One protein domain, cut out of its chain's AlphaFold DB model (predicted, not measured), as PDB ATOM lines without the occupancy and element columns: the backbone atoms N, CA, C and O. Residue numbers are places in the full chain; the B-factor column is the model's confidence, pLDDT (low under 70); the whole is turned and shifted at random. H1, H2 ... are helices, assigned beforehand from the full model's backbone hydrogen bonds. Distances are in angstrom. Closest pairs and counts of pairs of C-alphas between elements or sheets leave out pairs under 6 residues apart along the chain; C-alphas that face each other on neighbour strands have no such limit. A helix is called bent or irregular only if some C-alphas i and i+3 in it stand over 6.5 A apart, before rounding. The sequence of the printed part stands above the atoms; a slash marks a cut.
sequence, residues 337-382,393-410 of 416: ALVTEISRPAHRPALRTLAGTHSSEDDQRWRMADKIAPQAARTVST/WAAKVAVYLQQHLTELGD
ATOM      1  N   ALA A 337     -43.845  -4.638 -26.970       92.81
ATOM      2  CA  ALA A 337     -42.396  -4.778 -26.908       92.81
ATOM      3  C   ALA A 337     -41.780  -3.728 -25.975       92.81
ATOM      4  O   ALA A 337     -40.835  -4.051 -25.256       92.81
ATOM      5  N   LEU A 338     -42.357  -2.520 -25.893       93.56
ATOM      6  CA  LEU A 338     -41.992  -1.560 -24.849       93.56
ATOM      7  C   LEU A 338     -42.353  -2.103 -23.461       93.56
ATOM      8  O   LEU A 338     -41.498  -2.074 -22.582       93.56
ATOM      9  N   VAL A 339     -43.579  -2.610 -23.267       93.12
ATOM     10  CA  VAL A 339     -44.026  -3.175 -21.976       93.12
ATOM     11  C   VAL A 339     -43.127  -4.332 -21.549       93.12
ATOM     12  O   VAL A 339     -42.701  -4.386 -20.397       93.12
ATOM     13  N   THR A 340     -42.785  -5.223 -22.477       93.06
ATOM     14  CA  THR A 340     -41.851  -6.330 -22.229       93.06
ATOM     15  C   THR A 340     -40.494  -5.800 -21.789       93.06
ATOM     16  O   THR A 340     -39.987  -6.214 -20.750       93.06
ATOM     17  N   GLU A 341     -39.936  -4.836 -22.523       95.19
ATOM     18  CA  GLU A 341     -38.610  -4.295 -22.239       95.19
ATOM     19  C   GLU A 341     -38.535  -3.621 -20.866       95.19
ATOM     20  O   GLU A 341     -37.642  -3.932 -20.085       95.19
ATOM     21  N   ILE A 342     -39.495  -2.758 -20.516       94.62
ATOM     22  CA  ILE A 342     -39.516  -2.070 -19.212       94.62
ATOM     23  C   ILE A 342     -39.827  -3.004 -18.034       94.62
ATOM     24  O   ILE A 342     -39.597  -2.638 -16.879       94.62
ATOM     25  N   SER A 343     -40.382  -4.184 -18.313       93.31
ATOM     26  CA  SER A 343     -40.758  -5.176 -17.303       93.31
ATOM     27  C   SER A 343     -39.649  -6.180 -17.002       93.31
ATOM     28  O   SER A 343     -39.813  -6.987 -16.089       93.31
ATOM     29  N   ARG A 344     -38.525  -6.142 -17.731       93.31
ATOM     30  CA  ARG A 344     -37.411  -7.075 -17.527       93.31
ATOM     31  C   ARG A 344     -36.858  -6.995 -16.096       93.31
ATOM     32  O   ARG A 344     -36.581  -5.890 -15.616       93.31
ATOM     33  N   PRO A 345     -36.585  -8.140 -15.443       92.12
ATOM     34  CA  PRO A 345     -36.016  -8.163 -14.093       92.12
ATOM     35  C   PRO A 345     -34.679  -7.429 -13.968       92.12
ATOM     36  O   PRO A 345     -34.419  -6.797 -12.947       92.12
ATOM     37  N   ALA A 346     -33.874  -7.435 -15.035       90.44
ATOM     38  CA  ALA A 346     -32.578  -6.759 -15.089       90.44
ATOM     39  C   ALA A 346     -32.652  -5.248 -14.793       90.44
ATOM     40  O   ALA A 346     -31.687  -4.667 -14.296       90.44
ATOM     41  N   HIS A 347     -33.797  -4.603 -15.047       91.88
ATOM     42  CA  HIS A 347     -33.979  -3.169 -14.799       91.88
ATOM     43  C   HIS A 347     -34.426  -2.858 -13.368       91.88
ATOM     44  O   HIS A 347     -34.383  -1.701 -12.947       91.88
ATOM     45  N   ARG A 348     -34.847  -3.858 -12.585       90.56
ATOM     46  CA  ARG A 348     -35.402  -3.640 -11.242       90.56
ATOM     47  C   ARG A 348     -34.445  -2.955 -10.270       90.56
ATOM     48  O   ARG A 348     -34.915  -2.053  -9.580       90.56
ATOM     49  N   PRO A 349     -33.141  -3.295 -10.197       88.81
ATOM     50  CA  PRO A 349     -32.221  -2.586  -9.306       88.81
ATOM     51  C   PRO A 349     -32.152  -1.089  -9.629       88.81
ATOM     52  O   PRO A 349     -32.244  -0.253  -8.733       88.81
ATOM     53  N   ALA A 350     -32.087  -0.739 -10.919       92.12
ATOM     54  CA  ALA A 350     -32.122   0.647 -11.372       92.12
ATOM     55  C   ALA A 350     -33.447   1.332 -11.004       92.12
ATOM     56  O   ALA A 350     -33.436   2.425 -10.442       92.12
ATOM     57  N   LEU A 351     -34.585   0.678 -11.255       92.69
ATOM     58  CA  LEU A 351     -35.907   1.214 -10.918       92.69
ATOM     59  C   LEU A 351     -36.100   1.409  -9.409       92.69
ATOM     60  O   LEU A 351     -36.702   2.400  -9.011       92.69
ATOM     61  N   ARG A 352     -35.566   0.519  -8.566       91.50
ATOM     62  CA  ARG A 352     -35.582   0.666  -7.099       91.50
ATOM     63  C   ARG A 352     -34.741   1.851  -6.641       91.50
ATOM     64  O   ARG A 352     -35.201   2.627  -5.811       91.50
ATOM     65  N   THR A 353     -33.556   2.028  -7.225       92.00
ATOM     66  CA  THR A 353     -32.716   3.208  -6.975       92.00
ATOM     67  C   THR A 353     -33.438   4.494  -7.379       92.00
ATOM     68  O   THR A 353     -33.477   5.437  -6.595       92.00
ATOM     69  N   LEU A 354     -34.081   4.516  -8.554       93.00
ATOM     70  CA  LEU A 354     -34.890   5.651  -9.015       93.00
ATOM     71  C   LEU A 354     -36.130   5.898  -8.148       93.00
ATOM     72  O   LEU A 354     -36.580   7.036  -8.016       93.00
ATOM     73  N   ALA A 355     -36.713   4.841  -7.581       92.00
ATOM     74  CA  ALA A 355     -37.901   4.943  -6.747       92.00
ATOM     75  C   ALA A 355     -37.600   5.649  -5.416       92.00
ATOM     76  O   ALA A 355     -38.423   6.442  -4.935       92.00
ATOM     77  N   GLY A 356     -36.406   5.403  -4.865       88.06
ATOM     78  CA  GLY A 356     -35.951   5.979  -3.605       88.06
ATOM     79  C   GLY A 356     -36.952   5.729  -2.473       88.06
ATOM     80  O   GLY A 356     -37.546   4.659  -2.369       88.06
ATOM     81  N   THR A 357     -37.156   6.734  -1.626       79.56
ATOM     82  CA  THR A 357     -38.082   6.688  -0.478       79.56
ATOM     83  C   THR A 357     -39.491   7.193  -0.789       79.56
ATOM     84  O   THR A 357     -40.401   6.992   0.012       79.56
ATOM     85  N   HIS A 358     -39.689   7.885  -1.913       79.31
ATOM     86  CA  HIS A 358     -40.897   8.683  -2.169       79.31
ATOM     87  C   HIS A 358     -41.782   8.147  -3.299       79.31
ATOM     88  O   HIS A 358     -42.806   8.750  -3.616       79.31
ATOM     89  N   SER A 359     -41.399   7.041  -3.934       88.44
ATOM     90  CA  SER A 359     -42.200   6.412  -4.983       88.44
ATOM     91  C   SER A 359     -42.026   4.901  -4.990       88.44
ATOM     92  O   SER A 359     -41.122   4.368  -4.352       88.44
ATOM     93  N   SER A 360     -42.915   4.208  -5.696       89.50
ATOM     94  CA  SER A 360     -42.819   2.766  -5.894       89.50
ATOM     95  C   SER A 360     -41.998   2.419  -7.144       89.50
ATOM     96  O   SER A 360     -41.859   3.227  -8.064       89.50
ATOM     97  N   GLU A 361     -41.474   1.192  -7.202       90.06
ATOM     98  CA  GLU A 361     -40.833   0.650  -8.415       90.06
ATOM     99  C   GLU A 361     -41.802   0.678  -9.612       90.06
ATOM    100  O   GLU A 361     -41.403   0.971 -10.740       90.06
ATOM    101  N   ASP A 362     -43.087   0.425  -9.352       87.12
ATOM    102  CA  ASP A 362     -44.134   0.461 -10.367       87.12
ATOM    103  C   ASP A 362     -44.374   1.877 -10.903       87.12
ATOM    104  O   ASP A 362     -44.355   2.092 -12.114       87.12
ATOM    105  N   ASP A 363     -44.462   2.881 -10.025       86.56
ATOM    106  CA  ASP A 363     -44.554   4.284 -10.444       86.56
ATOM    107  C   ASP A 363     -43.384   4.691 -11.349       86.56
ATOM    108  O   ASP A 363     -43.578   5.432 -12.317       86.56
ATOM    109  N   GLN A 364     -42.167   4.220 -11.060       91.69
ATOM    110  CA  GLN A 364     -40.998   4.513 -11.891       91.69
ATOM    111  C   GLN A 364     -41.059   3.816 -13.248       91.69
ATOM    112  O   GLN A 364     -40.727   4.429 -14.264       91.69
ATOM    113  N   ARG A 365     -41.548   2.573 -13.293       91.81
ATOM    114  CA  ARG A 365     -41.801   1.859 -14.551       91.81
ATOM    115  C   ARG A 365     -42.805   2.611 -15.424       91.81
ATOM    116  O   ARG A 365     -42.552   2.811 -16.612       91.81
ATOM    117  N   TRP A 366     -43.892   3.101 -14.831       87.50
ATOM    118  CA  TRP A 366     -44.888   3.925 -15.519       87.50
ATOM    119  C   TRP A 366     -44.306   5.239 -16.042       87.50
ATOM    120  O   TRP A 366     -44.492   5.575 -17.212       87.50
ATOM    121  N   ARG A 367     -43.541   5.960 -15.212       89.06
ATOM    122  CA  ARG A 367     -42.860   7.201 -15.625       89.06
ATOM    123  C   ARG A 367     -41.910   6.963 -16.797       89.06
ATOM    124  O   ARG A 367     -41.896   7.751 -17.742       89.06
ATOM    125  N   MET A 368     -41.161   5.863 -16.756       92.94
ATOM    126  CA  MET A 368     -40.264   5.463 -17.833       92.94
ATOM    127  C   MET A 368     -41.031   5.203 -19.136       92.94
ATOM    128  O   MET A 368     -40.676   5.768 -20.175       92.94
ATOM    129  N   ALA A 369     -42.120   4.430 -19.090       91.56
ATOM    130  CA  ALA A 369     -42.966   4.160 -20.256       91.56
ATOM    131  C   ALA A 369     -43.549   5.448 -20.869       91.56
ATOM    132  O   ALA A 369     -43.443   5.673 -22.081       91.56
ATOM    133  N   ASP A 370     -44.096   6.332 -20.025       87.38
ATOM    134  CA  ASP A 370     -44.689   7.614 -20.425       87.38
ATOM    135  C   ASP A 370     -43.678   8.557 -21.087       87.38
ATOM    136  O   ASP A 370     -44.031   9.317 -21.992       87.38
ATOM    137  N   LYS A 371     -42.410   8.525 -20.662       89.69
ATOM    138  CA  LYS A 371     -41.348   9.350 -21.253       89.69
ATOM    139  C   LYS A 371     -40.826   8.763 -22.563       89.69
ATOM    140  O   LYS A 371     -40.604   9.515 -23.516       89.69
ATOM    141  N   ILE A 372     -40.658   7.441 -22.637       91.12
ATOM    142  CA  ILE A 372     -40.049   6.762 -23.789       91.12
ATOM    143  C   ILE A 372     -41.010   6.679 -24.984       91.12
ATOM    144  O   ILE A 372     -40.604   6.971 -26.117       91.12
ATOM    145  N   ALA A 373     -42.283   6.332 -24.770       87.25
ATOM    146  CA  ALA A 373     -43.213   6.083 -25.876       87.25
ATOM    147  C   ALA A 373     -43.397   7.301 -26.817       87.25
ATOM    148  O   ALA A 373     -43.265   7.142 -28.038       87.25
ATOM    149  N   PRO A 374     -43.595   8.544 -26.324       82.06
ATOM    150  CA  PRO A 374     -43.712   9.720 -27.191       82.06
ATOM    151  C   PRO A 374     -42.403  10.096 -27.903       82.06
ATOM    152  O   PRO A 374     -42.426  10.722 -28.966       82.06
ATOM    153  N   GLN A 375     -41.240   9.767 -27.330       82.62
ATOM    154  CA  GLN A 375     -39.947   9.980 -27.988       82.62
ATOM    155  C   GLN A 375     -39.773   9.026 -29.173       82.62
ATOM    156  O   GLN A 375     -39.339   9.455 -30.241       82.62
ATOM    157  N   ALA A 376     -40.164   7.760 -29.015       81.44
ATOM    158  CA  ALA A 376     -40.090   6.764 -30.079       81.44
ATOM    159  C   ALA A 376     -40.991   7.108 -31.276       81.44
ATOM    160  O   ALA A 376     -40.532   7.064 -32.417       81.44
ATOM    161  N   ALA A 377     -42.225   7.559 -31.022       75.06
ATOM    162  CA  ALA A 377     -43.147   7.988 -32.078       75.06
ATOM    163  C   ALA A 377     -42.581   9.136 -32.941       75.06
ATOM    164  O   ALA A 377     -42.797   9.178 -34.153       75.06
ATOM    165  N   ARG A 378     -41.806  10.050 -32.336       71.38
ATOM    166  CA  ARG A 378     -41.131  11.140 -33.061       71.38
ATOM    167  C   ARG A 378     -40.018  10.617 -33.971       71.38
ATOM    168  O   ARG A 378     -39.965  11.027 -35.127       71.38
ATOM    169  N   THR A 379     -39.191   9.683 -33.492       69.69
ATOM    170  CA  THR A 379     -38.093   9.094 -34.281       69.69
ATOM    171  C   THR A 379     -38.599   8.358 -35.529       69.69
ATOM    172  O   THR A 379     -38.009   8.490 -36.600       69.69
ATOM    173  N   VAL A 380     -39.721   7.637 -35.423       62.91
ATOM    174  CA  VAL A 380     -40.331   6.933 -36.567       62.91
ATOM    175  C   VAL A 380     -40.858   7.918 -37.612       62.91
ATOM    176  O   VAL A 380     -40.657   7.713 -38.807       62.91
ATOM    177  N   SER A 381     -41.468   9.028 -37.182       58.41
ATOM    178  CA  SER A 381     -42.023  10.029 -38.106       58.41
ATOM    179  C   SER A 381     -40.970  10.723 -38.982       58.41
ATOM    180  O   SER A 381     -41.281  11.145 -40.092       58.41
ATOM    181  N   THR A 382     -39.721  10.806 -38.515       59.03
ATOM    182  CA  THR A 382     -38.602  11.414 -39.253       59.03
ATOM    183  C   THR A 382     -37.868  10.441 -40.175       59.03
ATOM    184  O   THR A 382     -37.166  10.880 -41.079       59.03
ATOM    185  N   TRP A 393     -36.300  -0.631 -28.473       94.19
ATOM    186  CA  TRP A 393     -36.797  -0.338 -27.133       94.19
ATOM    187  C   TRP A 393     -35.711  -0.514 -26.071       94.19
ATOM    188  O   TRP A 393     -35.632   0.316 -25.165       94.19
ATOM    189  N   ALA A 394     -34.842  -1.519 -26.216       94.12
ATOM    190  CA  ALA A 394     -33.761  -1.794 -25.274       94.12
ATOM    191  C   ALA A 394     -32.790  -0.610 -25.182       94.12
ATOM    192  O   ALA A 394     -32.508  -0.124 -24.084       94.12
ATOM    193  N   ALA A 395     -32.361  -0.057 -26.324       94.19
ATOM    194  CA  ALA A 395     -31.509   1.131 -26.339       94.19
ATOM    195  C   ALA A 395     -32.193   2.349 -25.697       94.19
ATOM    196  O   ALA A 395     -31.562   3.097 -24.950       94.19
ATOM    197  N   LYS A 396     -33.492   2.556 -25.948       95.25
ATOM    198  CA  LYS A 396     -34.240   3.681 -25.361       95.25
ATOM    199  C   LYS A 396     -34.386   3.560 -23.843       95.25
ATOM    200  O   LYS A 396     -34.215   4.561 -23.148       95.25
ATOM    201  N   VAL A 397     -34.675   2.361 -23.339       95.75
ATOM    202  CA  VAL A 397     -34.753   2.080 -21.898       95.75
ATOM    203  C   VAL A 397     -33.385   2.258 -21.243       95.75
ATOM    204  O   VAL A 397     -33.286   2.957 -20.237       95.75
ATOM    205  N   ALA A 398     -32.318   1.737 -21.854       94.94
ATOM    206  CA  ALA A 398     -30.956   1.907 -21.352       94.94
ATOM    207  C   ALA A 398     -30.554   3.389 -21.244       94.94
ATOM    208  O   ALA A 398     -30.050   3.810 -20.204       94.94
ATOM    209  N   VAL A 399     -30.835   4.196 -22.276       95.56
ATOM    210  CA  VAL A 399     -30.571   5.646 -22.259       95.56
ATOM    211  C   VAL A 399     -31.366   6.343 -21.154       95.56
ATOM    212  O   VAL A 399     -30.795   7.152 -20.425       95.56
ATOM    213  N   TYR A 400     -32.656   6.020 -20.996       95.75
ATOM    214  CA  TYR A 400     -33.484   6.596 -19.933       95.75
ATOM    215  C   TYR A 400     -32.909   6.299 -18.544       95.75
ATOM    216  O   TYR A 400     -32.736   7.221 -17.744       95.75
ATOM    217  N   LEU A 401     -32.596   5.028 -18.269       95.44
ATOM    218  CA  LEU A 401     -32.062   4.600 -16.977       95.44
ATOM    219  C   LEU A 401     -30.699   5.245 -16.708       95.44
ATOM    220  O   LEU A 401     -30.485   5.765 -15.618       95.44
ATOM    221  N   GLN A 402     -29.805   5.282 -17.700       95.00
ATOM    222  CA  GLN A 402     -28.492   5.911 -17.559       95.00
ATOM    223  C   GLN A 402     -28.601   7.402 -17.213       95.00
ATOM    224  O   GLN A 402     -27.895   7.866 -16.317       95.00
ATOM    225  N   GLN A 403     -29.475   8.144 -17.900       95.12
ATOM    226  CA  GLN A 403     -29.676   9.576 -17.657       95.12
ATOM    227  C   GLN A 403     -30.145   9.839 -16.222       95.12
ATOM    228  O   GLN A 403     -29.463  10.537 -15.476       95.12
ATOM    229  N   HIS A 404     -31.237   9.199 -15.799       94.62
ATOM    230  CA  HIS A 404     -31.840   9.477 -14.491       94.62
ATOM    231  C   HIS A 404     -31.007   8.929 -13.321       94.62
ATOM    232  O   HIS A 404     -30.994   9.517 -12.245       94.62
ATOM    233  N   LEU A 405     -30.272   7.825 -13.511       93.31
ATOM    234  CA  LEU A 405     -29.340   7.342 -12.486       93.31
ATOM    235  C   LEU A 405     -28.126   8.266 -12.329       93.31
ATOM    236  O   LEU A 405     -27.637   8.430 -11.214       93.31
ATOM    237  N   THR A 406     -27.647   8.878 -13.417       93.88
ATOM    238  CA  THR A 406     -26.550   9.860 -13.352       93.88
ATOM    239  C   THR A 406     -26.992  11.121 -12.612       93.88
ATOM    240  O   THR A 406     -26.246  11.616 -11.776       93.88
ATOM    241  N   GLU A 407     -28.219  11.590 -12.858       92.56
ATOM    242  CA  GLU A 407     -28.815  12.740 -12.158       92.56
ATOM    243  C   GLU A 407     -28.938  12.515 -10.642       92.56
ATOM    244  O   GLU A 407     -28.734  13.445  -9.870       92.56
ATOM    245  N   LEU A 408     -29.204  11.281 -10.192       89.44
ATOM    246  CA  LEU A 408     -29.197  10.938  -8.761       89.44
ATOM    247  C   LEU A 408     -27.790  10.834  -8.159       89.44
ATOM    248  O   LEU A 408     -27.616  11.010  -6.954       89.44
ATOM    249  N   GLY A 409     -26.802  10.464  -8.977       81.62
ATOM    250  CA  GLY A 409     -25.428  10.226  -8.549       81.62
ATOM    251  C   GLY A 409     -24.557  11.479  -8.493       81.62
ATOM    252  O   GLY A 409     -23.474  11.402  -7.917       81.62
ATOM    253  N   ASP A 410     -24.994  12.599  -9.078       67.50
ATOM    254  CA  ASP A 410     -24.279  13.873  -9.052       67.50
ATOM    255  C   ASP A 410     -24.620  14.652  -7.764       67.50
ATOM    256  O   ASP A 410     -25.665  15.296  -7.681       67.50
TER     257      ASP A 410
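Overview. This is residues 337 to 382 and 393 to 410 of the 416 residues of an uncharacterized protein of Actinoplanes teichomyceticus (UniProt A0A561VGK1). Two long helices, H3 and H4, cross at a steep angle, with residues 396 to 400 of H4 against residues 368 to 372 of H3, and the shorter H2 bridges the opening between residues 361 to 365 of H3 and residues 401 to 408 of H4. The short H1 packs on both long helices near their crossing, while residues 377 to 382 of H3 stick out as a free arm. The printed part has 64 residues with four named helices, in the order H1, H2, H3, H4, and no named strand: the class is all helix. The whole is compact, with a radius of gyration of the C-alphas of 11.8 A, and the C-alphas span 38 by 26 by 18 A.

Arrangement. Begin with H1, residues 337 to 342, which touches residues 393 to 397 alone of H4, residues 393 to 409; the closest C-alphas are those of Leu 338 and Trp 393, 5.8 A apart, and the two run the same way at a shallow tilt of 23 degrees. H1 also touches residues 365 to 373 alone of H3, residues 361 to 382, closest at the C-alphas of Ile 342 and Arg 365, 6.5 A apart, opposite ways at a steep tilt of 41 degrees. Next comes H2, residues 345 to 355, which meets H1 only through their link. H2 touches residues 361 to 365 alone of H3, about perpendicular at 73 degrees; look at Arg 352 and Glu 361, whose C-alphas, the closest, are 5.4 A apart. H2 touches residues 401 to 408 alone of H4, the same way at a shallow tilt of 34 degrees, only just short of steep; the closest C-alphas, of Leu 354 and Leu 405, are 6.8 A apart. H3 and H4 touch, opposite ways at a steep tilt of 55 degrees, closest at the C-alphas of Ile 372 and Lys 396, 6.8 A apart. Every O i to N i+4 pair is within hydrogen-bond range in H1 and H4, against 5 of 7 in H2 and 16 of 18 in H3.

Along the chain. Find C-alpha 337 at (-42.396, -4.778, -26.908), where H1 begins. H2 covers 15.1 A from C-alpha 345 to C-alpha 355 and is irregular: C-alphas 346 and 349 are 7.1 A apart. From C-alpha 361 at (-40.833, 0.650, -8.415), H3 runs 32.7 A to C-alpha 382; it is neither bent nor irregular, but only just: C-alphas 371 and 374 are 6.4 A apart. H4 runs 24.2 A from C-alpha 393 to C-alpha 409 at (-25.428, 10.226, -8.549).

Size, cuts and confidence. The two C-alphas farthest apart are those of Thr 357 and Thr 382, 39.1 A. Residues 383 to 392 are not printed, and C-alphas 382 and 393 are 17.0 A apart across this cut. The links H1 to H2 and H2 to H3 are tight. The mean pLDDT of the printed part is 88.2, and residues 379 to 382 and residue 410 are under 70.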